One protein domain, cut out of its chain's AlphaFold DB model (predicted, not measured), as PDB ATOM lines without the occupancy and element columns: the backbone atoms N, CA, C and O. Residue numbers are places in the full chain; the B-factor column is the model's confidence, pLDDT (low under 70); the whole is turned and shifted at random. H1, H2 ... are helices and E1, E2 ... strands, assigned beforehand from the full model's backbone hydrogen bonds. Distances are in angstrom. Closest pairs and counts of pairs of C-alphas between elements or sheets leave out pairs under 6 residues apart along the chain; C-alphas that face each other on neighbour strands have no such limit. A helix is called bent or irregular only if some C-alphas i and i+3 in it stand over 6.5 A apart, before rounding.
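This is residues 23 to 121 and 161 to 242 of the 243 residues of the protein "YkuD domain-containing protein" of bacterium (UniProt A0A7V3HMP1). A six-strand sheet, E5 E4 E3 E8 E6 E7, curls like part of a barrel, and a smaller sheet, E1 E2 E9, lies partly face to face with it near the E5 edge, their strands crossed as a loose sandwich. Helix H4 packs on one face of the large sheet and H1 on the opposite face, while short unnamed stretches pair along both edges, residues 192 to 193 beside E5 and residues 164 to 165 beside E7. The printed part has 181 residues with five named helices and nine named strands, in the order E1 E2 H1 E3 E4 E5 H2 E6 E7 H3 H4 E8 E9 H5; the class is mixed, helices and strands. The large sheet is mixed, with E3 and E8 parallel, and the small one is antiparallel. The whole is compact, with a radius of gyration of the C-alphas of 15.3 A and spans of 41 by 39 by 31 A.

The large sheet runs E5, residues 71 to 79, E4, residues 63 to 68, E3, residues 53 to 58, E8, residues 209 to 214, E6, residues 100 to 106, and E7, residues 116 to 118. It is strongly twisted, and from edge to edge its strands' lines turn by 90 degrees. E3, E4 and E5 form a meander, each strand the antiparallel neighbour of the one before, with N 56 and O 65 at 2.8 A and N 64 and O 76 at 2.9 A. E3 and E8 are parallel, at 18 degrees, with N 57 and O 212 at 2.8 A. E8 and E6 are antiparallel, with N 102 and O 211 at 2.8 A. The hairpin E6 and E7 has N 117 and O 105 at 2.7 A. H4, residues 195 to 204, is on one face, making two layers, a helix layer and a sheet layer; its closest C-alphas to E7 are those of Tyr 202 and Val 116, 6.2 A. H1, residues 43 to 49, is on the opposite face at a height over the sheet of 8.0 A, along the strands at 10 degrees to E3 on the local plane. The small sheet runs E1, residues 23 to 29, E2, residues 32 to 39, and E9, residues 218 to 224. The hairpin E1 and E2 has N 25 and O 36 at 2.8 A, and E2 and E9 have N 35 and O 223 at 2.8 A. The two sheets form a sandwich, two sheets face to face, with strands at 76 degrees; the closest C-alphas of E1 and E5 are those of Val 27 and Arg 74, 5.4 A. H5, residues 231 to 240, only grazes the small sheet with residue 231. H2, residues 82 to 85, and H3, residues 177 to 180, are on neither sheet, and both are irregular, with first and last C-alphas 7.6 A and 7.3 A apart. In H4 and H5 every O i to N i+4 pair is within hydrogen-bond range; H1 has 1 of 3, and 3 of 4 O i to N i+3 pairs, while H2 and H3 are too short for an i+4 pair and their single i+3 pairs are out of range.

E5, 24.2 A long, bends by 51 degrees at residue 74. E2 measures 22.2 A, E6 19.3 A, E9 17.5 A, E3 17.1 A, E1 17.0 A, E4 16.9 A and E8 16.5 A. H4 measures 14.0 A and H5 13.7 A. E1 begins at C-alpha 23 (-18.927, -13.026, 55.302), H4 begins at C-alpha 195 (-31.339, -29.514, 39.714), and H5 ends at C-alpha 240 (-24.720, -6.468, 29.528).

The two C-alphas farthest apart are those of Arg 92 and Gly 226, 42.8 A. Residues 122 to 160 are not printed; C-alphas 121 and 161 are 6.3 A apart across the cut. The links H2 to E6 and H3 to H4 are long. The mean pLDDT of the printed part is 73.3, and residues 23 to 50, 81 to 87, 170 to 187 and 217 to 242 are under 70.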
ATOM      1  N   LEU A  23     -18.792 -11.582  55.187       58.38
ATOM      2  CA  LEU A  23     -18.927 -13.026  55.302       58.38
ATOM      3  C   LEU A  23     -17.918 -13.671  54.351       58.38
ATOM      4  O   LEU A  23     -18.163 -13.625  53.139       58.38
ATOM      5  N   PRO A  24     -16.818 -14.267  54.855       61.34
ATOM      6  CA  PRO A  24     -15.958 -15.091  54.030       61.34
ATOM      7  C   PRO A  24     -16.746 -16.341  53.650       61.34
ATOM      8  O   PRO A  24     -16.950 -17.257  54.444       61.34
ATOM      9  N   ILE A  25     -17.244 -16.369  52.427       62.12
ATOM     10  CA  ILE A  25     -17.847 -17.559  51.857       62.12
ATOM     11  C   ILE A  25     -16.748 -18.340  51.171       62.12
ATOM     12  O   ILE A  25     -16.088 -17.807  50.297       62.12
ATOM     13  N   THR A  26     -16.565 -19.600  51.546       58.53
ATOM     14  CA  THR A  26     -15.744 -20.556  50.805       58.53
ATOM     15  C   THR A  26     -16.608 -21.770  50.538       58.53
ATOM     16  O   THR A  26     -16.912 -22.551  51.435       58.53
ATOM     17  N   VAL A  27     -17.062 -21.902  49.300       58.06
ATOM     18  CA  VAL A  27     -18.147 -22.811  48.948       58.06
ATOM     19  C   VAL A  27     -17.760 -23.685  47.762       58.06
ATOM     20  O   VAL A  27     -17.280 -23.178  46.742       58.06
ATOM     21  N   PRO A  28     -17.948 -25.013  47.870       47.75
ATOM     22  CA  PRO A  28     -17.779 -25.900  46.736       47.75
ATOM     23  C   PRO A  28     -18.821 -25.541  45.684       47.75
ATOM     24  O   PRO A  28     -20.021 -25.617  45.938       47.75
ATOM     25  N   SER A  29     -18.355 -25.175  44.500       48.53
ATOM     26  CA  SER A  29     -19.184 -25.067  43.316       48.53
ATOM     27  C   SER A  29     -18.804 -26.179  42.330       48.53
ATOM     28  O   SER A  29     -17.688 -26.702  42.349       48.53
ATOM     29  N   PRO A  30     -19.697 -26.514  41.397       43.12
ATOM     30  CA  PRO A  30     -19.402 -27.415  40.285       43.12
ATOM     31  C   PRO A  30     -18.260 -26.951  39.366       43.12
ATOM     32  O   PRO A  30     -17.763 -27.738  38.568       43.12
ATOM     33  N   TYR A  31     -17.860 -25.682  39.468       44.62
ATOM     34  CA  TYR A  31     -16.745 -25.079  38.734       44.62
ATOM     35  C   TYR A  31     -15.484 -24.954  39.604       44.62
ATOM     36  O   TYR A  31     -14.495 -24.358  39.181       44.62
ATOM     37  N   GLY A  32     -15.523 -25.516  40.817       53.69
ATOM     38  CA  GLY A  32     -14.461 -25.453  41.808       53.69
ATOM     39  C   GLY A  32     -14.816 -24.626  43.045       53.69
ATOM     40  O   GLY A  32     -15.985 -24.355  43.300       53.69
ATOM     41  N   GLN A  33     -13.836 -24.243  43.854       59.09
ATOM     42  CA  GLN A  33     -14.087 -23.558  45.125       59.09
ATOM     43  C   GLN A  33     -14.269 -22.054  44.904       59.09
ATOM     44  O   GLN A  33     -13.321 -21.374  44.516       59.09
ATOM     45  N   PHE A  34     -15.471 -21.535  45.145       59.25
ATOM     46  CA  PHE A  34     -15.717 -20.096  45.157       59.25
ATOM     47  C   PHE A  34     -15.365 -19.563  46.540       59.25
ATOM     48  O   PHE A  34     -15.876 -20.088  47.528       59.25
ATOM     49  N   SER A  35     -14.486 -18.568  46.619       63.03
ATOM     50  CA  SER A  35     -14.180 -17.881  47.871       63.03
ATOM     51  C   SER A  35     -14.344 -16.380  47.729       63.03
ATOM     52  O   SER A  35     -13.886 -15.829  46.738       63.03
ATOM     53  N   GLY A  36     -14.942 -15.699  48.694       65.88
ATOM     54  CA  GLY A  36     -15.056 -14.245  48.653       65.88
ATOM     55  C   GLY A  36     -15.670 -13.674  49.913       65.88
ATOM     56  O   GLY A  36     -16.160 -14.421  50.753       65.88
ATOM     57  N   ASN A  37     -15.651 -12.357  50.033       66.50
ATOM     58  CA  ASN A  37     -16.184 -11.653  51.189       66.50
ATOM     59  C   ASN A  37     -17.440 -10.885  50.767       66.50
ATOM     60  O   ASN A  37     -17.405 -10.062  49.850       66.50
ATOM     61  N   ILE A  38     -18.565 -11.185  51.418       68.00
ATOM     62  CA  ILE A  38     -19.841 -10.510  51.156       68.00
ATOM     63  C   ILE A  38     -20.181  -9.593  52.315       68.00
ATOM     64  O   ILE A  38     -20.382 -10.057  53.437       68.00
ATOM     65  N   GLU A  39     -20.330  -8.312  52.006       69.44
ATOM     66  CA  GLU A  39     -20.902  -7.329  52.902       69.44
ATOM     67  C   GLU A  39     -22.417  -7.257  52.782       69.44
ATOM     68  O   GLU A  39     -22.987  -6.865  51.757       69.44
ATOM     69  N   LEU A  40     -23.069  -7.679  53.869       65.12
ATOM     70  CA  LEU A  40     -24.512  -7.629  54.011       65.12
ATOM     71  C   LEU A  40     -24.918  -6.253  54.540       65.12
ATOM     72  O   LEU A  40     -24.381  -5.816  55.557       65.12
ATOM     73  N   PRO A  41     -25.885  -5.588  53.889       54.06
ATOM     74  CA  PRO A  41     -26.250  -4.218  54.230       54.06
ATOM     75  C   PRO A  41     -26.958  -4.095  55.587       54.06
ATOM     76  O   PRO A  41     -26.884  -3.036  56.202       54.06
ATOM     77  N   ASP A  42     -27.598  -5.169  56.072       61.97
ATOM     78  CA  ASP A  42     -28.471  -5.131  57.248       61.97
ATOM     79  C   ASP A  42     -28.158  -6.240  58.269       61.97
ATOM     80  O   ASP A  42     -27.855  -7.385  57.921       61.97
ATOM     81  N   SER A  43     -28.375  -5.934  59.555       63.88
ATOM     82  CA  SER A  43     -28.259  -6.870  60.691       63.88
ATOM     83  C   SER A  43     -29.304  -7.995  60.690       63.88
ATOM     84  O   SER A  43     -29.268  -8.883  61.537       63.88
ATOM     85  N   SER A  44     -30.219  -8.013  59.714       64.38
ATOM     86  CA  SER A  44     -31.222  -9.073  59.549       64.38
ATOM     87  C   SER A  44     -30.605 -10.468  59.414       64.38
ATOM     88  O   SER A  44     -31.271 -11.458  59.710       64.38
ATOM     89  N   TRP A  45     -29.343 -10.572  58.990       65.62
ATOM     90  CA  TRP A  45     -28.640 -11.852  58.944       65.62
ATOM     91  C   TRP A  45     -28.383 -12.414  60.353       65.62
ATOM     92  O   TRP A  45     -28.539 -13.615  60.563       65.62
ATOM     93  N   GLU A  46     -28.093 -11.559  61.342       65.81
ATOM     94  CA  GLU A  46     -27.867 -11.965  62.737       65.81
ATOM     95  C   GLU A  46     -29.112 -12.636  63.334       65.81
ATOM     96  O   GLU A  46     -28.999 -13.515  64.189       65.81
ATOM     97  N   LEU A  47     -30.303 -12.269  62.839       66.00
ATOM     98  CA  LEU A  47     -31.576 -12.862  63.255       66.00
ATOM     99  C   LEU A  47     -31.684 -14.347  62.901       66.00
ATOM    100  O   LEU A  47     -32.389 -15.072  63.598       66.00
ATOM    101  N   ILE A  48     -31.026 -14.785  61.824       69.19
ATOM    102  CA  ILE A  48     -31.110 -16.164  61.318       69.19
ATOM    103  C   ILE A  48     -29.800 -16.939  61.491       69.19
ATOM    104  O   ILE A  48     -29.806 -18.164  61.461       69.19
ATOM    105  N   ALA A  49     -28.682 -16.248  61.728       61.47
ATOM    106  CA  ALA A  49     -27.367 -16.838  61.973       61.47
ATOM    107  C   ALA A  49     -27.344 -17.816  63.155       61.47
ATOM    108  O   ALA A  49     -26.590 -18.784  63.159       61.47
ATOM    109  N   GLY A  50     -28.158 -17.540  64.177       65.12
ATOM    110  CA  GLY A  50     -28.251 -18.358  65.383       65.12
ATOM    111  C   GLY A  50     -29.132 -19.602  65.241       65.12
ATOM    112  O   GLY A  50     -29.186 -20.400  66.181       65.12
ATOM    113  N   ASP A  51     -29.831 -19.770  64.115       76.81
ATOM    114  CA  ASP A  51     -30.663 -20.946  63.880       76.81
ATOM    115  C   ASP A  51     -29.824 -22.164  63.481       76.81
ATOM    116  O   ASP A  51     -28.717 -22.065  62.946       76.81
ATOM    117  N   GLU A  52     -30.368 -23.356  63.742       88.62
ATOM    118  CA  GLU A  52     -29.700 -24.604  63.367       88.62
ATOM    119  C   GLU A  52     -29.453 -24.659  61.857       88.62
ATOM    120  O   GLU A  52     -28.383 -25.086  61.444       88.62
ATOM    121  N   LYS A  53     -30.411 -24.183  61.054       92.44
ATOM    122  CA  LYS A  53     -30.338 -24.108  59.593       92.44
ATOM    123  C   LYS A  53     -30.911 -22.788  59.115       92.44
ATOM    124  O   LYS A  53     -32.007 -22.435  59.539       92.44
ATOM    125  N   ALA A  54     -30.238 -22.117  58.189       90.12
ATOM    126  CA  ALA A  54     -30.728 -20.878  57.594       90.12
ATOM    127  C   ALA A  54     -30.291 -20.722  56.135       90.12
ATOM    128  O   ALA A  54     -29.317 -21.330  55.697       90.12
ATOM    129  N   VAL A  55     -31.017 -19.905  55.372       92.00
ATOM    130  CA  VAL A  55     -30.682 -19.590  53.979       92.00
ATOM    131  C   VAL A  55     -30.603 -18.080  53.791       92.00
ATOM    132  O   VAL A  55     -31.455 -17.336  54.269       92.00
ATOM    133  N   LEU A  56     -29.603 -17.625  53.048       88.50
ATOM    134  CA  LEU A  56     -29.508 -16.269  52.525       88.50
ATOM    135  C   LEU A  56     -29.624 -16.324  51.005       88.50
ATOM    136  O   LEU A  56     -28.914 -17.097  50.369       88.50
ATOM    137  N   ALA A  57     -30.479 -15.494  50.419       88.44
ATOM    138  CA  ALA A  57     -30.534 -15.271  48.981       88.44
ATOM    139  C   ALA A  57     -30.243 -13.800  48.677       88.44
ATOM    140  O   ALA A  57     -30.914 -12.911  49.196       88.44
ATOM    141  N   VAL A  58     -29.255 -13.558  47.819       83.06
ATOM    142  CA  VAL A  58     -28.848 -12.232  47.351       83.06
ATOM    143  C   VAL A  58     -29.250 -12.103  45.891       83.06
ATOM    144  O   VAL A  58     -28.682 -12.771  45.021       83.06
ATOM    145  N   LEU A  59     -30.258 -11.274  45.620       82.19
ATOM    146  CA  LEU A  59     -30.869 -11.191  44.295       82.19
ATOM    147  C   LEU A  59     -29.913 -10.605  43.253       82.19
ATOM    148  O   LEU A  59     -29.766 -11.202  42.190       82.19
ATOM    149  N   SER A  60     -29.212  -9.511  43.568       76.56
ATOM    150  CA  SER A  60     -28.275  -8.834  42.655       76.56
ATOM    151  C   SER A  60     -27.097  -9.698  42.195       76.56
ATOM    152  O   SER A  60     -26.530  -9.431  41.133       76.56
ATOM    153  N   LEU A  61     -26.754 -10.726  42.977       75.56
ATOM    154  CA  LEU A  61     -25.654 -11.660  42.727       75.56
ATOM    155  C   LEU A  61     -26.129 -13.041  42.260       75.56
ATOM    156  O   LEU A  61     -25.293 -13.912  42.019       75.56
ATOM    157  N   ASN A  62     -27.446 -13.273  42.176       79.69
ATOM    158  CA  ASN A  62     -28.024 -14.594  41.906       79.69
ATOM    159  C   ASN A  62     -27.497 -15.689  42.835       79.69
ATOM    160  O   ASN A  62     -27.364 -16.842  42.431       79.69
ATOM    161  N   LEU A  63     -27.166 -15.332  44.073       80.06
ATOM    162  CA  LEU A  63     -26.422 -16.186  44.981       80.06
ATOM    163  C   LEU A  63     -27.306 -16.629  46.136       80.06
ATOM    164  O   LEU A  63     -27.916 -15.805  46.814       80.06
ATOM    165  N   MET A  64     -27.337 -17.930  46.394       87.44
ATOM    166  CA  MET A  64     -27.951 -18.496  47.586       87.44
ATOM    167  C   MET A  64     -26.894 -19.197  48.428       87.44
ATOM    168  O   MET A  64     -26.080 -19.946  47.895       87.44
ATOM    169  N   ILE A  65     -26.919 -18.964  49.737       85.00
ATOM    170  CA  ILE A  65     -25.990 -19.537  50.710       85.00
ATOM    171  C   ILE A  65     -26.810 -20.221  51.802       85.00
ATOM    172  O   ILE A  65     -27.707 -19.617  52.387       85.00
ATOM    173  N   ALA A  66     -26.509 -21.485  52.067       86.38
ATOM    174  CA  ALA A  66     -27.070 -22.255  53.163       86.38
ATOM    175  C   ALA A  66     -26.092 -22.281  54.340       86.38
ATOM    176  O   ALA A  66     -24.889 -22.488  54.156       86.38
ATOM    177  N   PHE A  67     -26.633 -22.115  55.541       82.75
ATOM    178  CA  PHE A  67     -25.901 -22.053  56.798       82.75
ATOM    179  C   PHE A  67     -26.379 -23.132  57.755       82.75
ATOM    180  O   PHE A  67     -27.581 -23.390  57.846       82.75
ATOM    181  N   GLU A  68     -25.453 -23.703  58.517       81.19
ATOM    182  CA  GLU A  68     -25.751 -24.595  59.633       81.19
ATOM    183  C   GLU A  68     -25.017 -24.098  60.879       81.19
ATOM    184  O   GLU A  68     -23.792 -23.989  60.886       81.19
ATOM    185  N   ARG A  69     -25.773 -23.752  61.930       80.81
ATOM    186  CA  ARG A  69     -25.245 -23.188  63.190       80.81
ATOM    187  C   ARG A  69     -24.338 -21.962  62.979       80.81
ATOM    188  O   ARG A  69     -23.296 -21.845  63.619       80.81
ATOM    189  N   GLY A  70     -24.740 -21.074  62.073       72.00
ATOM    190  CA  GLY A  70     -24.024 -19.839  61.735       72.00
ATOM    191  C   GLY A  70     -22.890 -19.995  60.721       72.00
ATOM    192  O   GLY A  70     -22.416 -18.990  60.201       72.00
ATOM    193  N   GLU A  71     -22.498 -21.223  60.378       71.31
ATOM    194  CA  GLU A  71     -21.416 -21.483  59.427       71.31
ATOM    195  C   GLU A  71     -21.969 -21.712  58.012       71.31
ATOM    196  O   GLU A  71     -22.918 -22.489  57.853       71.31
ATOM    197  N   PRO A  72     -21.412 -21.080  56.960       73.06
ATOM    198  CA  PRO A  72     -21.820 -21.343  55.586       73.06
ATOM    199  C   PRO A  72     -21.378 -22.751  55.167       73.06
ATOM    200  O   PRO A  72     -20.191 -23.068  55.153       73.06
ATOM    201  N   ILE A  73     -22.328 -23.603  54.779       79.50
ATOM    202  CA  ILE A  73     -22.050 -25.002  54.406       79.50
ATOM    203  C   ILE A  73     -22.132 -25.256  52.900       79.50
ATOM    204  O   ILE A  73     -21.592 -26.245  52.397       79.50
ATOM    205  N   ARG A  74     -22.832 -24.389  52.161       80.06
ATOM    206  CA  ARG A  74     -22.955 -24.476  50.704       80.06
ATOM    207  C   ARG A  74     -23.414 -23.144  50.130       80.06
ATOM    208  O   ARG A  74     -24.278 -22.501  50.715       80.06
ATOM    209  N   ALA A  75     -22.923 -22.785  48.949       78.88
ATOM    210  CA  ALA A  75     -23.575 -21.780  48.122       78.88
ATOM    211  C   ALA A  75     -23.720 -22.260  46.688       78.88
ATOM    212  O   ALA A  75     -22.938 -23.075  46.200       78.88
ATOM    213  N   PHE A  76     -24.740 -21.738  46.027       75.81
ATOM    214  CA  PHE A  76     -25.057 -22.043  44.646       75.81
ATOM    215  C   PHE A  76     -25.748 -20.850  44.000       75.81
ATOM    216  O   PHE A  76     -26.345 -20.002  44.668       75.81
ATOM    217  N   LEU A  77     -25.644 -20.793  42.677       78.00
ATOM    218  CA  LEU A  77     -26.301 -19.770  41.880       78.00
ATOM    219  C   LEU A  77     -27.750 -20.166  41.573       78.00
ATOM    220  O   LEU A  77     -28.074 -21.355  41.503       78.00
ATOM    221  N   PHE A  78     -28.608 -19.177  41.345       81.19
ATOM    222  CA  PHE A  78     -29.990 -19.378  40.911       81.19
ATOM    223  C   PHE A  78     -30.393 -18.428  39.776       81.19
ATOM    224  O   PHE A  78     -29.979 -17.274  39.728       81.19
ATOM    225  N   SER A  79     -31.281 -18.883  38.896       76.75
ATOM    226  CA  SER A  79     -32.010 -18.013  37.964       76.75
ATOM    227  C   SER A  79     -33.236 -17.389  38.636       76.75
ATOM    228  O   SER A  79     -33.899 -18.043  39.444       76.75
ATOM    229  N   GLY A  80     -33.556 -16.137  38.301       73.44
ATOM    230  CA  GLY A  80     -34.778 -15.458  38.744       73.44
ATOM    231  C   GLY A  80     -35.784 -15.253  37.618       73.44
ATOM    232  O   GLY A  80     -35.781 -15.984  36.634       73.44
ATOM    233  N   GLY A  81     -36.680 -14.285  37.793       65.00
ATOM    234  CA  GLY A  81     -37.501 -13.717  36.720       65.00
ATOM    235  C   GLY A  81     -36.890 -12.444  36.152       65.00
ATOM    236  O   GLY A  81     -35.999 -11.874  36.779       65.00
ATOM    237  N   ASP A  82     -37.355 -11.966  34.997       60.47
ATOM    238  CA  ASP A  82     -36.782 -10.756  34.371       60.47
ATOM    239  C   ASP A  82     -36.905  -9.541  35.296       60.47
ATOM    240  O   ASP A  82     -36.035  -8.672  35.343       60.47
ATOM    241  N   SER A  83     -37.942  -9.548  36.138       59.06
ATOM    242  CA  SER A  83     -38.201  -8.509  37.125       59.06
ATOM    243  C   SER A  83     -37.401  -8.645  38.436       59.06
ATOM    244  O   SER A  83     -37.623  -7.854  39.353       59.06
ATOM    245  N   LEU A  84     -36.468  -9.603  38.558       58.97
ATOM    246  CA  LEU A  84     -35.724  -9.891  39.800       58.97
ATOM    247  C   LEU A  84     -35.004  -8.662  40.388       58.97
ATOM    248  O   LEU A  84     -34.910  -8.542  41.606       58.97
ATOM    249  N   TYR A  85     -34.522  -7.751  39.535       58.25
ATOM    250  CA  TYR A  85     -33.711  -6.586  39.926       58.25
ATOM    251  C   TYR A  85     -34.485  -5.264  39.988       58.25
ATOM    252  O   TYR A  85     -33.875  -4.202  40.072       58.25
ATOM    253  N   PHE A  86     -35.813  -5.295  39.877       59.56
ATOM    254  CA  PHE A  86     -36.630  -4.080  39.814       59.56
ATOM    255  C   PHE A  86     -37.281  -3.741  41.165       59.56
ATOM    256  O   PHE A  86     -38.343  -3.111  41.209       59.56
ATOM    257  N   GLY A  87     -36.654  -4.155  42.267       68.12
ATOM    258  CA  GLY A  87     -37.177  -4.027  43.623       68.12
ATOM    259  C   GLY A  87     -38.144  -5.148  44.026       68.12
ATOM    260  O   GLY A  87     -38.471  -6.035  43.229       68.12
ATOM    261  N   PRO A  88     -38.645  -5.118  45.273       78.44
ATOM    262  CA  PRO A  88     -39.389  -6.230  45.851       78.44
ATOM    263  C   PRO A  88     -40.758  -6.434  45.200       78.44
ATOM    264  O   PRO A  88     -41.371  -5.517  44.640       78.44
ATOM    265  N   LYS A  89     -41.285  -7.648  45.361       87.12
ATOM    266  CA  LYS A  89     -42.664  -7.998  45.007       87.12
ATOM    267  C   LYS A  89     -43.701  -7.112  45.705       87.12
ATOM    268  O   LYS A  89     -43.689  -6.941  46.927       87.12
ATOM    269  N   THR A  90     -44.643  -6.589  44.925       87.62
ATOM    270  CA  THR A  90     -45.714  -5.679  45.374       87.62
ATOM    271  C   THR A  90     -47.107  -6.131  44.941       87.62
ATOM    272  O   THR A  90     -48.093  -5.767  45.583       87.62
ATOM    273  N   ARG A  91     -47.242  -6.926  43.881       89.50
ATOM    274  CA  ARG A  91     -48.551  -7.415  43.432       89.50
ATOM    275  C   ARG A  91     -48.443  -8.760  42.736       89.50
ATOM    276  O   ARG A  91     -47.397  -9.161  42.235       89.50
ATOM    277  N   ARG A  92     -49.567  -9.459  42.640       89.19
ATOM    278  CA  ARG A  92     -49.679 -10.628  41.771       89.19
ATOM    279  C   ARG A  92     -49.321 -10.246  40.333       89.19
ATOM    280  O   ARG A  92     -49.825  -9.254  39.820       89.19
ATOM    281  N   GLY A  93     -48.511 -11.085  39.689       85.44
ATOM    282  CA  GLY A  93     -48.170 -10.937  38.274       85.44
ATOM    283  C   GLY A  93     -47.153  -9.839  37.967       85.44
ATOM    284  O   GLY A  93     -46.949  -9.548  36.802       85.44
ATOM    285  N   ASP A  94     -46.507  -9.232  38.969       85.56
ATOM    286  CA  ASP A  94     -45.369  -8.328  38.731       85.56
ATOM    287  C   ASP A  94     -44.043  -9.055  38.463       85.56
ATOM    288  O   ASP A  94     -43.025  -8.393  38.322       85.56
ATOM    289  N   GLU A  95     -44.051 -10.393  38.459       83.19
ATOM    290  CA  GLU A  95     -42.894 -11.260  38.178       83.19
ATOM    291  C   GLU A  95     -41.673 -11.040  39.087       83.19
ATOM    292  O   GLU A  95     -40.595 -11.581  38.850       83.19
ATOM    293  N   ARG A  96     -41.845 -10.289  40.180       86.94
ATOM    294  CA  ARG A  96     -40.786  -9.990  41.144       86.94
ATOM    295  C   ARG A  96     -40.697 -11.055  42.219       86.94
ATOM    296  O   ARG A  96     -41.722 -11.589  42.671       86.94
ATOM    297  N   THR A  97     -39.472 -11.276  42.679       89.88
ATOM    298  CA  THR A  97     -39.171 -12.028  43.897       89.88
ATOM    299  C   THR A  97     -39.313 -11.097  45.105       89.88
ATOM    300  O   THR A  97     -38.941  -9.924  45.037       89.88
ATOM    301  N   PRO A  98     -39.913 -11.554  46.212       92.19
ATOM    302  CA  PRO A  98     -40.022 -10.738  47.410       92.19
ATOM    303  C   PRO A  98     -38.679 -10.606  48.141       92.19
ATOM    304  O   PRO A  98     -37.890 -11.546  48.152       92.19
ATOM    305  N   CYS A  99     -38.460  -9.474  48.810       89.38
ATOM    306  CA  CYS A  99     -37.326  -9.264  49.717       89.38
ATOM    307  C   CYS A  99     -37.825  -9.233  51.165       89.38
ATOM    308  O   CYS A  99     -38.950  -8.804  51.427       89.38
ATOM    309  N   GLY A 100     -37.011  -9.706  52.101       88.94
ATOM    310  CA  GLY A 100     -37.332  -9.791  53.522       88.94
ATOM    311  C   GLY A 100     -37.074 -11.171  54.120       88.94
ATOM    312  O   GLY A 100     -36.508 -12.060  53.481       88.94
ATOM    313  N   LEU A 101     -37.491 -11.331  55.374       90.12
ATOM    314  CA  LEU A 101     -37.375 -12.572  56.132       90.12
ATOM    315  C   LEU A 101     -38.625 -13.443  55.951       90.12
ATOM    316  O   LEU A 101     -39.745 -13.005  56.223       90.12
ATOM    317  N   TYR A 102     -38.416 -14.695  55.554       95.00
ATOM    318  CA  TYR A 102     -39.456 -15.697  55.331       95.00
ATOM    319  C   TYR A 102     -39.056 -17.052  55.921       95.00
ATOM    320  O   TYR A 102     -37.987 -17.219  56.509       95.00
ATOM    321  N   ARG A 103     -39.927 -18.047  55.750       95.94
ATOM    322  CA  ARG A 103     -39.691 -19.453  56.082       95.94
ATOM    323  C   ARG A 103     -39.959 -20.359  54.890       95.94
ATOM    324  O   ARG A 103     -40.872 -20.110  54.098       95.94
ATOM    325  N   LEU A 104     -39.176 -21.424  54.817       97.19
ATOM    326  CA  LEU A 104     -39.192 -22.442  53.779       97.19
ATOM    327  C   LEU A 104     -40.032 -23.649  54.201       97.19
ATOM    328  O   LEU A 104     -40.003 -24.065  55.355       97.19
ATOM    329  N   TYR A 105     -40.772 -24.224  53.256       96.62
ATOM    330  CA  TYR A 105     -41.594 -25.414  53.468       96.62
ATOM    331  C   TYR A 105     -41.502 -26.349  52.273       96.62
ATOM    332  O   TYR A 105     -41.768 -25.947  51.141       96.62
ATOM    333  N   ARG A 106     -41.204 -27.624  52.502       96.50
ATOM    334  CA  ARG A 106     -41.118 -28.596  51.410       96.50
ATOM    335  C   ARG A 106     -42.501 -28.878  50.840       96.50
ATOM    336  O   ARG A 106     -43.499 -28.995  51.562       96.50
ATOM    337  N   ARG A 107     -42.579 -29.008  49.519       94.38
ATOM    338  CA  ARG A 107     -43.810 -29.381  48.821       94.38
ATOM    339  C   ARG A 107     -43.574 -30.622  47.978       94.38
ATOM    340  O   ARG A 107     -42.502 -30.852  47.446       94.38
ATOM    341  N   ARG A 108     -44.609 -31.449  47.872       89.06
ATOM    342  CA  ARG A 108     -44.604 -32.632  46.995       89.06
ATOM    343  C   ARG A 108     -45.320 -32.379  45.671       89.06
ATOM    344  O   ARG A 108     -45.358 -33.252  44.818       89.06
ATOM    345  N   TRP A 109     -45.911 -31.197  45.523       81.06
ATOM    346  CA  TRP A 109     -46.659 -30.778  44.352       81.06
ATOM    347  C   TRP A 109     -45.965 -29.572  43.731       81.06
ATOM    348  O   TRP A 109     -45.696 -28.578  44.398       81.06
ATOM    349  N   SER A 110     -45.643 -29.692  42.453       84.12
ATOM    350  CA  SER A 110     -45.248 -28.625  41.539       84.12
ATOM    351  C   SER A 110     -45.052 -29.277  40.174       84.12
ATOM    352  O   SER A 110     -44.791 -30.476  40.091       84.12
ATOM    353  N   ARG A 111     -45.151 -28.494  39.099       82.38
ATOM    354  CA  ARG A 111     -44.672 -28.929  37.776       82.38
ATOM    355  C   ARG A 111     -43.139 -28.952  37.687       82.38
ATOM    356  O   ARG A 111     -42.595 -29.462  36.718       82.38
ATOM    357  N   PHE A 112     -42.464 -28.352  38.666       85.12
ATOM    358  CA  PHE A 112     -41.012 -28.272  38.773       85.12
ATOM    359  C   PHE A 112     -40.499 -29.213  39.867       85.12
ATOM    360  O   PHE A 112     -41.172 -29.366  40.893       85.12
ATOM    361  N   PRO A 113     -39.315 -29.817  39.697       87.88
ATOM    362  CA  PRO A 113     -38.778 -30.749  40.676       87.88
ATOM    363  C   PRO A 113     -38.282 -30.034  41.946       87.88
ATOM    364  O   PRO A 113     -37.909 -28.859  41.920       87.88
ATOM    365  N   TRP A 114     -38.291 -30.771  43.062       94.12
ATOM    366  CA  TRP A 114     -37.836 -30.341  44.397       94.12
ATOM    367  C   TRP A 114     -38.374 -28.978  44.873       94.12
ATOM    368  O   TRP A 114     -37.599 -28.103  45.260       94.12
ATOM    369  N   PRO A 115     -39.701 -28.766  44.864       95.06
ATOM    370  CA  PRO A 115     -40.264 -27.468  45.197       95.06
ATOM    371  C   PRO A 115     -40.197 -27.196  46.707       95.06
ATOM    372  O   PRO A 115     -40.755 -27.926  47.533       95.06
ATOM    373  N   VAL A 116     -39.565 -26.083  47.066       97.62
ATOM    374  CA  VAL A 116     -39.552 -25.511  48.413       97.62
ATOM    375  C   VAL A 116     -40.326 -24.196  48.381       97.62
ATOM    376  O   VAL A 116     -39.953 -23.255  47.692       97.62
ATOM    377  N   LEU A 117     -41.431 -24.124  49.112       97.12
ATOM    378  CA  LEU A 117     -42.285 -22.945  49.198       97.12
ATOM    379  C   LEU A 117     -41.717 -21.924  50.182       97.12
ATOM    380  O   LEU A 117     -41.457 -22.260  51.334       97.12
ATOM    381  N   ILE A 118     -41.628 -20.671  49.748       97.31
ATOM    382  CA  ILE A 118     -41.410 -19.511  50.613       97.31
ATOM    383  C   ILE A 118     -42.780 -19.052  51.127       97.31
ATOM    384  O   ILE A 118     -43.701 -18.852  50.334       97.31
ATOM    385  N   ASN A 119     -42.941 -18.863  52.441       96.50
ATOM    386  CA  ASN A 119     -44.208 -18.439  53.061       96.50
ATOM    387  C   ASN A 119     -44.548 -16.948  52.846       96.50
ATOM    388  O   ASN A 119     -45.023 -16.258  53.746       96.50
ATOM    389  N   TYR A 120     -44.324 -16.462  51.634       96.44
ATOM    390  CA  TYR A 120     -44.786 -15.171  51.159       96.44
ATOM    391  C   TYR A 120     -46.318 -15.193  50.951       96.44
ATOM    392  O   TYR A 120     -46.853 -16.221  50.517       96.44
ATOM    393  N   PRO A 121     -47.045 -14.084  51.184       97.19
ATOM    394  CA  PRO A 121     -46.576 -12.786  51.691       97.19
ATOM    395  C   PRO A 121     -46.277 -12.772  53.196       97.19
ATOM    396  O   PRO A 121     -46.948 -13.452  53.971       97.19
ATOM    397  N   GLY A 161     -48.481 -14.998  45.831       91.56
ATOM    398  CA  GLY A 161     -48.182 -16.180  46.634       91.56
ATOM    399  C   GLY A 161     -47.467 -17.211  45.761       91.56
ATOM    400  O   GLY A 161     -47.082 -16.893  44.635       91.56
ATOM    401  N   ALA A 162     -47.310 -18.432  46.271       90.75
ATOM    402  CA  ALA A 162     -46.694 -19.562  45.573       90.75
ATOM    403  C   ALA A 162     -45.293 -19.251  45.014       90.75
ATOM    404  O   ALA A 162     -44.936 -19.684  43.922       90.75
ATOM    405  N   ILE A 163     -44.500 -18.498  45.782       93.25
ATOM    406  CA  ILE A 163     -43.093 -18.255  45.474       93.25
ATOM    407  C   ILE A 163     -42.302 -19.498  45.875       93.25
ATOM    408  O   ILE A 163     -42.294 -19.883  47.046       93.25
ATOM    409  N   LEU A 164     -41.675 -20.147  44.898       94.25
ATOM    410  CA  LEU A 164     -40.958 -21.404  45.089       94.25
ATOM    411  C   LEU A 164     -39.453 -21.221  44.868       94.25
ATOM    412  O   LEU A 164     -39.032 -20.433  44.024       94.25
ATOM    413  N   ILE A 165     -38.664 -22.022  45.575       95.19
ATOM    414  CA  ILE A 165     -37.331 -22.442  45.152       95.19
ATOM    415  C   ILE A 165     -37.493 -23.815  44.502       95.19
ATOM    416  O   ILE A 165     -38.111 -24.695  45.105       95.19
ATOM    417  N   HIS A 166     -37.021 -24.012  43.274       92.75
ATOM    418  CA  HIS A 166     -37.224 -25.278  42.559       92.75
ATOM    419  C   HIS A 166     -36.143 -25.540  41.508       92.75
ATOM    420  O   HIS A 166     -35.460 -24.622  41.069       92.75
ATOM    421  N   GLY A 167     -36.019 -26.790  41.067       87.19
ATOM    422  CA  GLY A 167     -35.163 -27.140  39.934       87.19
ATOM    423  C   GLY A 167     -35.805 -26.827  38.578       87.19
ATOM    424  O   GLY A 167     -36.964 -26.422  38.473       87.19
ATOM    425  N   TYR A 168     -35.053 -27.057  37.514       80.00
ATOM    426  CA  TYR A 168     -35.482 -26.970  36.125       80.00
ATOM    427  C   TYR A 168     -36.313 -28.202  35.715       80.00
ATOM    428  O   TYR A 168     -36.009 -29.320  36.139       80.00
ATOM    429  N   PRO A 169     -37.351 -28.029  34.873       74.19
ATOM    430  CA  PRO A 169     -38.324 -29.077  34.551       74.19
ATOM    431  C   PRO A 169     -37.756 -30.294  33.797       74.19
ATOM    432  O   PRO A 169     -38.240 -31.394  34.041       74.19
ATOM    433  N   ASN A 170     -36.731 -30.134  32.947       68.44
ATOM    434  CA  ASN A 170     -36.137 -31.230  32.163       68.44
ATOM    435  C   ASN A 170     -34.660 -31.461  32.544       68.44
ATOM    436  O   ASN A 170     -33.805 -30.671  32.147       68.44
ATOM    437  N   PRO A 171     -34.329 -32.533  33.293       55.78
ATOM    438  CA  PRO A 171     -32.952 -32.826  33.707       55.78
ATOM    439  C   PRO A 171     -32.009 -33.207  32.553       55.78
ATOM    440  O   PRO A 171     -30.818 -32.915  32.625       55.78
ATOM    441  N   GLU A 172     -32.525 -33.858  31.505       53.31
ATOM    442  CA  GLU A 172     -31.732 -34.396  30.383       53.31
ATOM    443  C   GLU A 172     -31.510 -33.384  29.248       53.31
ATOM    444  O   GLU A 172     -30.491 -33.444  28.568       53.31
ATOM    445  N   GLU A 173     -32.413 -32.415  29.074       47.44
ATOM    446  CA  GLU A 173     -32.294 -31.374  28.038       47.44
ATOM    447  C   GLU A 173     -31.318 -30.251  28.416       47.44
ATOM    448  O   GLU A 173     -30.943 -29.440  27.574       47.44
ATOM    449  N   TRP A 174     -30.863 -30.215  29.671       52.38
ATOM    450  CA  TRP A 174     -30.016 -29.146  30.197       52.38
ATOM    451  C   TRP A 174     -28.648 -29.671  30.643       52.38
ATOM    452  O   TRP A 174     -28.172 -29.417  31.750       52.38
ATOM    453  N   GLN A 175     -27.986 -30.404  29.745       43.16
ATOM    454  CA  GLN A 175     -26.581 -30.788  29.882       43.16
ATOM    455  C   GLN A 175     -25.664 -29.713  29.276       43.16
ATOM    456  O   GLN A 175     -25.203 -29.848  28.147       43.16
ATOM    457  N   GLY A 176     -25.354 -28.649  30.025       39.91
ATOM    458  CA  GLY A 176     -24.145 -27.865  29.734       39.91
ATOM    459  C   GLY A 176     -24.183 -26.358  29.984       39.91
ATOM    460  O   GLY A 176     -24.860 -25.606  29.296       39.91
ATOM    461  N   VAL A 177     -23.319 -25.948  30.920       37.62
ATOM    462  CA  VAL A 177     -22.494 -24.722  30.918       37.62
ATOM    463  C   VAL A 177     -23.228 -23.408  30.643       37.62
ATOM    464  O   VAL A 177     -23.308 -22.973  29.498       37.62
ATOM    465  N   TRP A 178     -23.641 -22.697  31.701       47.78
ATOM    466  CA  TRP A 178     -23.910 -21.252  31.618       47.78
ATOM    467  C   TRP A 178     -24.942 -20.826  30.555       47.78
ATOM    468  O   TRP A 178     -24.964 -19.656  30.214       47.78
ATOM    469  N   TRP A 179     -25.703 -21.751  29.962       37.88
ATOM    470  CA  TRP A 179     -26.496 -21.600  28.734       37.88
ATOM    471  C   TRP A 179     -26.120 -20.417  27.808       37.88
ATOM    472  O   TRP A 179     -26.985 -19.695  27.340       37.88
ATOM    473  N   ARG A 180     -24.830 -20.215  27.474       37.41
ATOM    474  CA  ARG A 180     -24.305 -19.059  26.684       37.41
ATOM    475  C   ARG A 180     -23.998 -17.770  27.475       37.41
ATOM    476  O   ARG A 180     -24.127 -16.668  26.949       37.41
ATOM    477  N   GLY A 181     -23.554 -17.883  28.721       38.06
ATOM    478  CA  GLY A 181     -23.062 -16.756  29.517       38.06
ATOM    479  C   GLY A 181     -24.142 -15.827  30.077       38.06
ATOM    480  O   GLY A 181     -23.776 -14.760  30.563       38.06
ATOM    481  N   ARG A 182     -25.433 -16.203  30.044       40.53
ATOM    482  CA  ARG A 182     -26.537 -15.407  30.613       40.53
ATOM    483  C   ARG A 182     -27.323 -16.206  31.644       40.53
ATOM    484  O   ARG A 182     -27.660 -17.364  31.420       40.53
ATOM    485  N   ILE A 183     -27.658 -15.558  32.753       50.22
ATOM    486  CA  ILE A 183     -28.679 -16.037  33.681       50.22
ATOM    487  C   ILE A 183     -30.019 -15.735  33.007       50.22
ATOM    488  O   ILE A 183     -30.513 -14.616  33.100       50.22
ATOM    489  N   GLU A 184     -30.567 -16.687  32.245       47.97
ATOM    490  CA  GLU A 184     -31.917 -16.525  31.699       47.97
ATOM    491  C   GLU A 184     -32.913 -16.509  32.861       47.97
ATOM    492  O   GLU A 184     -32.961 -17.414  33.705       47.97
ATOM    493  N   ASN A 185     -33.655 -15.415  32.923       57.59
ATOM    494  CA  ASN A 185     -34.512 -15.015  34.016       57.59
ATOM    495  C   ASN A 185     -35.967 -15.405  33.690       57.59
ATOM    496  O   ASN A 185     -36.810 -14.587  33.356       57.59
ATOM    497  N   TRP A 186     -36.265 -16.700  33.740       61.97
ATOM    498  CA  TRP A 186     -37.479 -17.271  33.144       61.97
ATOM    499  C   TRP A 186     -38.657 -17.468  34.112       61.97
ATOM    500  O   TRP A 186     -39.718 -17.948  33.707       61.97
ATOM    501  N   THR A 187     -38.484 -17.189  35.408       64.81
ATOM    502  CA  THR A 187     -39.547 -17.444  36.393       64.81
ATOM    503  C   THR A 187     -40.446 -16.224  36.607       64.81
ATOM    504  O   THR A 187     -40.020 -15.090  36.454       64.81
ATOM    505  N   ASN A 188     -41.674 -16.418  37.094       75.12
ATOM    506  CA  ASN A 188     -42.561 -15.297  37.453       75.12
ATOM    507  C   ASN A 188     -42.347 -14.829  38.911       75.12
ATOM    508  O   ASN A 188     -43.313 -14.510  39.617       75.12
ATOM    509  N   GLY A 189     -41.091 -14.839  39.376       81.50
ATOM    510  CA  GLY A 189     -40.673 -14.464  40.736       81.50
ATOM    511  C   GLY A 189     -40.240 -15.627  41.637       81.50
ATOM    512  O   GLY A 189     -40.179 -15.459  42.852       81.50
ATOM    513  N   CYS A 190     -39.990 -16.814  41.074       90.31
ATOM    514  CA  CYS A 190     -39.394 -17.953  41.783       90.31
ATOM    515  C   CYS A 190     -37.855 -17.877  41.755       90.31
ATOM    516  O   CYS A 190     -37.260 -17.062  41.051       90.31
ATOM    517  N   LEU A 191     -37.205 -18.744  42.527       90.75
ATOM    518  CA  LEU A 191     -35.750 -18.887  42.565       90.75
ATOM    519  C   LEU A 191     -35.393 -20.270  42.013       90.75
ATOM    520  O   LEU A 191     -35.791 -21.284  42.582       90.75
ATOM    521  N   ALA A 192     -34.664 -20.330  40.904       88.31
ATOM    522  CA  ALA A 192     -34.392 -21.575  40.193       88.31
ATOM    523  C   ALA A 192     -32.897 -21.934  40.215       88.31
ATOM    524  O   ALA A 192     -32.173 -21.586  39.280       88.31
ATOM    525  N   PRO A 193     -32.387 -22.584  41.279       86.50
ATOM    526  CA  PRO A 193     -31.059 -23.184  41.252       86.50
ATOM    527  C   PRO A 193     -31.017 -24.409  40.330       86.50
ATOM    528  O   PRO A 193     -32.045 -24.954  39.922       86.50
ATOM    529  N   GLN A 194     -29.812 -24.872  39.998       80.81
ATOM    530  CA  GLN A 194     -29.658 -26.096  39.211       80.81
ATOM    531  C   GLN A 194     -30.241 -27.308  39.942       80.81
ATOM    532  O   GLN A 194     -30.272 -27.350  41.167       80.81
ATOM    533  N   ASN A 195     -30.646 -28.332  39.188       85.06
ATOM    534  CA  ASN A 195     -31.339 -29.514  39.714       85.06
ATOM    535  C   ASN A 195     -30.639 -30.161  40.915       85.06
ATOM    536  O   ASN A 195     -31.282 -30.403  41.929       85.06
ATOM    537  N   ARG A 196     -29.317 -30.347  40.847       84.62
ATOM    538  CA  ARG A 196     -28.513 -30.883  41.962       84.62
ATOM    539  C   ARG A 196     -28.575 -30.030  43.235       84.62
ATOM    540  O   ARG A 196     -28.536 -30.564  44.339       84.62
ATOM    541  N   ASP A 197     -28.647 -28.711  43.082       87.00
ATOM    542  CA  ASP A 197     -28.640 -27.755  44.187       87.00
ATOM    543  C   ASP A 197     -30.053 -27.594  44.756       87.00
ATOM    544  O   ASP A 197     -30.225 -27.581  45.972       87.00
ATOM    545  N   ALA A 198     -31.070 -27.586  43.887       91.06
ATOM    546  CA  ALA A 198     -32.479 -27.659  44.266       91.06
ATOM    547  C   ALA A 198     -32.784 -28.939  45.057       91.06
ATOM    548  O   ALA A 198     -33.399 -28.879  46.121       91.06
ATOM    549  N   GLU A 199     -32.321 -30.091  44.567       94.19
ATOM    550  CA  GLU A 199     -32.458 -31.383  45.237       94.19
ATOM    551  C   GLU A 199     -31.790 -31.382  46.607       94.19
ATOM    552  O   GLU A 199     -32.393 -31.790  47.604       94.19
ATOM    553  N   TRP A 200     -30.545 -30.913  46.667       94.50
ATOM    554  CA  TRP A 200     -29.822 -30.829  47.925       94.50
ATOM    555  C   TRP A 200     -30.550 -29.928  48.921       94.50
ATOM    556  O   TRP A 200     -30.791 -30.352  50.053       94.50
ATOM    557  N   LEU A 201     -30.961 -28.729  48.494       96.00
ATOM    558  CA  LEU A 201     -31.671 -27.782  49.346       96.00
ATOM    559  C   LEU A 201     -32.975 -28.397  49.852       96.00
ATOM    560  O   LEU A 201     -33.227 -28.382  51.050       96.00
ATOM    561  N   TYR A 202     -33.769 -29.000  48.968       97.00
ATOM    562  CA  TYR A 202     -35.030 -29.650  49.315       97.00
ATOM    563  C   TYR A 202     -34.868 -30.773  50.342       97.00
ATOM    564  O   TYR A 202     -35.718 -30.935  51.215       97.00
ATOM    565  N   ASN A 203     -33.790 -31.552  50.265       96.62
ATOM    566  CA  ASN A 203     -33.521 -32.607  51.240       96.62
ATOM    567  C   ASN A 203     -32.941 -32.068  52.554       96.62
ATOM    568  O   ASN A 203     -33.146 -32.673  53.607       96.62
ATOM    569  N   TRP A 204     -32.234 -30.939  52.503       96.56
ATOM    570  CA  TRP A 204     -31.583 -30.340  53.661       96.56
ATOM    571  C   TRP A 204     -32.521 -29.471  54.511       96.56
ATOM    572  O   TRP A 204     -32.427 -29.519  55.744       96.56
ATOM    573  N   VAL A 205     -33.426 -28.703  53.892       96.56
ATOM    574  CA  VAL A 205     -34.357 -27.817  54.610       96.56
ATOM    575  C   VAL A 205     -35.405 -28.601  55.394       96.56
ATOM    576  O   VAL A 205     -35.869 -29.672  54.991       96.56
ATOM    577  N   GLN A 206     -35.826 -28.025  56.513       94.88
ATOM    578  CA  GLN A 206     -36.978 -28.478  57.282       94.88
ATOM    579  C   GLN A 206     -38.099 -27.444  57.154       94.88
ATOM    580  O   GLN A 206     -37.855 -26.276  56.850       94.88
ATOM    581  N   ASP A 207     -39.342 -27.871  57.362       95.31
ATOM    582  CA  ASP A 207     -40.465 -26.935  57.350       95.31
ATOM    583  C   ASP A 207     -40.273 -25.911  58.474       95.31
ATOM    584  O   ASP A 207     -40.111 -26.268  59.640       95.31
ATOM    585  N   GLY A 208     -40.255 -24.634  58.101       94.38
ATOM    586  CA  GLY A 208     -39.948 -23.531  58.998       94.38
ATOM    587  C   GLY A 208     -38.509 -23.010  58.922       94.38
ATOM    588  O   GLY A 208     -38.251 -21.983  59.547       94.38
ATOM    589  N   THR A 209     -37.601 -23.637  58.153       95.50
ATOM    590  CA  THR A 209     -36.227 -23.129  57.962       95.50
ATOM    591  C   THR A 209     -36.274 -21.669  57.489       95.50
ATOM    592  O   THR A 209     -36.926 -21.390  56.477       95.50
ATOM    593  N   PRO A 210     -35.638 -20.722  58.196       94.38
ATOM    594  CA  PRO A 210     -35.639 -19.320  57.809       94.38
ATOM    595  C   PRO A 210     -34.877 -19.090  56.503       94.38
ATOM    596  O   PRO A 210     -33.850 -19.716  56.233       94.38
ATOM    597  N   ILE A 211     -35.372 -18.138  55.716       94.00
ATOM    598  CA  ILE A 211     -34.665 -17.572  54.573       94.00
ATOM    599  C   ILE A 211     -34.719 -16.049  54.636       94.00
ATOM    600  O   ILE A 211     -35.797 -15.466  54.749       94.00
ATOM    601  N   LEU A 212     -33.562 -15.406  54.534       90.25
ATOM    602  CA  LEU A 212     -33.462 -13.975  54.288       90.25
ATOM    603  C   LEU A 212     -33.221 -13.755  52.796       90.25
ATOM    604  O   LEU A 212     -32.268 -14.291  52.236       90.25
ATOM    605  N   ILE A 213     -34.082 -12.970  52.156       89.69
ATOM    606  CA  ILE A 213     -33.923 -12.567  50.758       89.69
ATOM    607  C   ILE A 213     -33.610 -11.075  50.730       89.69
ATOM    608  O   ILE A 213     -34.441 -10.268  51.150       89.69
ATOM    609  N   ILE A 214     -32.431 -10.705  50.239       84.19
ATOM    610  CA  ILE A 214     -32.002  -9.310  50.098       84.19
ATOM    611  C   ILE A 214     -31.823  -8.949  48.631       84.19
ATOM    612  O   ILE A 214     -31.413  -9.777  47.818       84.19
ATOM    613  N   GLU A 215     -32.138  -7.700  48.301       80.06
ATOM    614  CA  GLU A 215     -32.005  -7.194  46.936       80.06
ATOM    615  C   GLU A 215     -30.540  -7.093  46.524       80.06
ATOM    616  O   GLU A 215     -30.178  -7.573  45.451       80.06
ATOM    617  N   ASP A 216     -29.706  -6.518  47.390       74.81
ATOM    618  CA  ASP A 216     -28.315  -6.235  47.079       74.81
ATOM    619  C   ASP A 216     -27.380  -6.527  48.254       74.81
ATOM    620  O   ASP A 216     -27.779  -6.473  49.419       74.81
ATOM    621  N   ALA A 217     -26.131  -6.839  47.924       68.31
ATOM    622  CA  ALA A 217     -25.014  -6.980  48.844       68.31
ATOM    623  C   ALA A 217     -23.743  -6.497  48.143       68.31
ATOM    624  O   ALA A 217     -23.624  -6.588  46.918       68.31
ATOM    625  N   ARG A 218     -22.770  -6.008  48.910       64.19
ATOM    626  CA  ARG A 218     -21.466  -5.646  48.352       64.19
ATOM    627  C   ARG A 218     -20.551  -6.856  48.394       64.19
ATOM    628  O   ARG A 218     -20.522  -7.582  49.377       64.19
ATOM    629  N   MET A 219     -19.807  -7.077  47.322       63.19
ATOM    630  CA  MET A 219     -18.758  -8.089  47.281       63.19
ATOM    631  C   MET A 219     -17.462  -7.361  46.946       63.19
ATOM    632  O   MET A 219     -17.377  -6.740  45.887       63.19
ATOM    633  N   ASP A 220     -16.509  -7.349  47.873       62.53
ATOM    634  CA  ASP A 220     -15.248  -6.609  47.715       62.53
ATOM    635  C   ASP A 220     -14.144  -7.470  47.078       62.53
ATOM    636  O   ASP A 220     -13.201  -6.948  46.491       62.53
ATOM    637  N   SER A 221     -14.281  -8.794  47.165       59.66
ATOM    638  CA  SER A 221     -13.305  -9.772  46.708       59.66
ATOM    639  C   SER A 221     -13.988 -11.100  46.401       59.66
ATOM    640  O   SER A 221     -14.859 -11.565  47.140       59.66
ATOM    641  N   ALA A 222     -13.593 -11.723  45.294       61.09
ATOM    642  CA  ALA A 222     -14.053 -13.045  44.901       61.09
ATOM    643  C   ALA A 222     -12.941 -13.789  44.171       61.09
ATOM    644  O   ALA A 222     -12.173 -13.208  43.410       61.09
ATOM    645  N   SER A 223     -12.881 -15.095  44.368       54.34
ATOM    646  CA  SER A 223     -11.968 -16.002  43.698       54.34
ATOM    647  C   SER A 223     -12.674 -17.311  43.367       54.34
ATOM    648  O   SER A 223     -13.566 -17.753  44.091       54.34
ATOM    649  N   LEU A 224     -12.285 -17.947  42.267       47.91
ATOM    650  CA  LEU A 224     -12.703 -19.294  41.903       47.91
ATOM    651  C   LEU A 224     -11.443 -20.141  41.736       47.91
ATOM    652  O   LEU A 224     -10.574 -19.808  40.936       47.91
ATOM    653  N   ASN A 225     -11.330 -21.227  42.500       52.81
ATOM    654  CA  ASN A 225     -10.124 -22.064  42.562       52.81
ATOM    655  C   ASN A 225      -8.850 -21.274  42.905       52.81
ATOM    656  O   ASN A 225      -7.781 -21.563  42.379       52.81
ATOM    657  N   GLY A 226      -8.972 -20.252  43.756       56.25
ATOM    658  CA  GLY A 226      -7.853 -19.385  44.134       56.25
ATOM    659  C   GLY A 226      -7.461 -18.345  43.079       56.25
ATOM    660  O   GLY A 226      -6.549 -17.562  43.325       56.25
ATOM    661  N   HIS A 227      -8.148 -18.291  41.933       52.41
ATOM    662  CA  HIS A 227      -7.974 -17.230  40.944       52.41
ATOM    663  C   HIS A 227      -8.975 -16.111  41.194       52.41
ATOM    664  O   HIS A 227     -10.176 -16.370  41.233       52.41
ATOM    665  N   GLU A 228      -8.488 -14.883  41.347       63.62
ATOM    666  CA  GLU A 228      -9.329 -13.700  41.520       63.62
ATOM    667  C   GLU A 228     -10.299 -13.539  40.340       63.62
ATOM    668  O   GLU A 228      -9.932 -13.672  39.168       63.62
ATOM    669  N   ILE A 229     -11.564 -13.296  40.663       58.22
ATOM    670  CA  ILE A 229     -12.618 -13.032  39.696       58.22
ATOM    671  C   ILE A 229     -12.726 -11.519  39.567       58.22
ATOM    672  O   ILE A 229     -12.969 -10.829  40.553       58.22
ATOM    673  N   ASP A 230     -12.608 -11.009  38.344       56.44
ATOM    674  CA  ASP A 230     -12.909  -9.610  38.042       56.44
ATOM    675  C   ASP A 230     -14.408  -9.363  38.269       56.44
ATOM    676  O   ASP A 230     -15.252  -9.658  37.417       56.44
ATOM    677  N   LEU A 231     -14.731  -8.872  39.465       55.25
ATOM    678  CA  LEU A 231     -16.091  -8.617  39.920       55.25
ATOM    679  C   LEU A 231     -16.771  -7.544  39.078       55.25
ATOM    680  O   LEU A 231     -17.953  -7.675  38.772       55.25
ATOM    681  N   GLU A 232     -16.046  -6.521  38.626       50.88
ATOM    682  CA  GLU A 232     -16.617  -5.518  37.732       50.88
ATOM    683  C   GLU A 232     -16.983  -6.109  36.380       50.88
ATOM    684  O   GLU A 232     -18.032  -5.770  35.835       50.88
ATOM    685  N   ARG A 233     -16.133  -6.969  35.817       44.56
ATOM    686  CA  ARG A 233     -16.414  -7.660  34.560       44.56
ATOM    687  C   ARG A 233     -17.520  -8.684  34.732       44.56
ATOM    688  O   ARG A 233     -18.378  -8.751  33.860       44.56
ATOM    689  N   LEU A 234     -17.547  -9.439  35.829       48.28
ATOM    690  CA  LEU A 234     -18.637 -10.361  36.145       48.28
ATOM    691  C   LEU A 234     -19.955  -9.591  36.241       48.28
ATOM    692  O   LEU A 234     -20.899  -9.904  35.523       48.28
ATOM    693  N   MET A 235     -19.994  -8.522  37.037       48.78
ATOM    694  CA  MET A 235     -21.172  -7.671  37.178       48.78
ATOM    695  C   MET A 235     -21.515  -6.949  35.871       48.78
ATOM    696  O   MET A 235     -22.695  -6.804  35.568       48.78
ATOM    697  N   ARG A 236     -20.535  -6.548  35.046       49.28
ATOM    698  CA  ARG A 236     -20.763  -6.003  33.695       49.28
ATOM    699  C   ARG A 236     -21.318  -7.040  32.739       49.28
ATOM    700  O   ARG A 236     -22.199  -6.689  31.980       49.28
ATOM    701  N   VAL A 237     -20.866  -8.289  32.767       38.25
ATOM    702  CA  VAL A 237     -21.421  -9.375  31.943       38.25
ATOM    703  C   VAL A 237     -22.846  -9.685  32.399       38.25
ATOM    704  O   VAL A 237     -23.757  -9.736  31.578       38.25
ATOM    705  N   LEU A 238     -23.077  -9.785  33.710       39.75
ATOM    706  CA  LEU A 238     -24.418  -9.922  34.280       39.75
ATOM    707  C   LEU A 238     -25.315  -8.713  33.972       39.75
ATOM    708  O   LEU A 238     -26.533  -8.873  33.956       39.75
ATOM    709  N   ARG A 239     -24.743  -7.520  33.732       44.16
ATOM    710  CA  ARG A 239     -25.441  -6.288  33.314       44.16
ATOM    711  C   ARG A 239     -25.641  -6.150  31.804       44.16
ATOM    712  O   ARG A 239     -26.686  -5.678  31.397       44.16
ATOM    713  N   ALA A 240     -24.685  -6.566  30.987       37.06
ATOM    714  CA  ALA A 240     -24.720  -6.468  29.528       37.06
ATOM    715  C   ALA A 240     -25.612  -7.544  28.903       37.06
ATOM    716  O   ALA A 240     -26.132  -7.371  27.813       37.06
ATOM    717  N   ASN A 241     -25.849  -8.638  29.623       35.16
ATOM    718  CA  ASN A 241     -26.870  -9.619  29.274       35.16
ATOM    719  C   ASN A 241     -28.301  -9.177  29.654       35.16
ATOM    720  O   ASN A 241     -29.197 -10.016  29.632       35.16
ATOM    721  N   ARG A 242     -28.495  -7.900  30.034       39.97
ATOM    722  CA  ARG A 242     -29.782  -7.270  30.399       39.97
ATOM    723  C   ARG A 242     -30.376  -6.387  29.282       39.97
ATOM    724  O   ARG A 242     -31.398  -5.755  29.534       39.97
TER     725      ARG A 242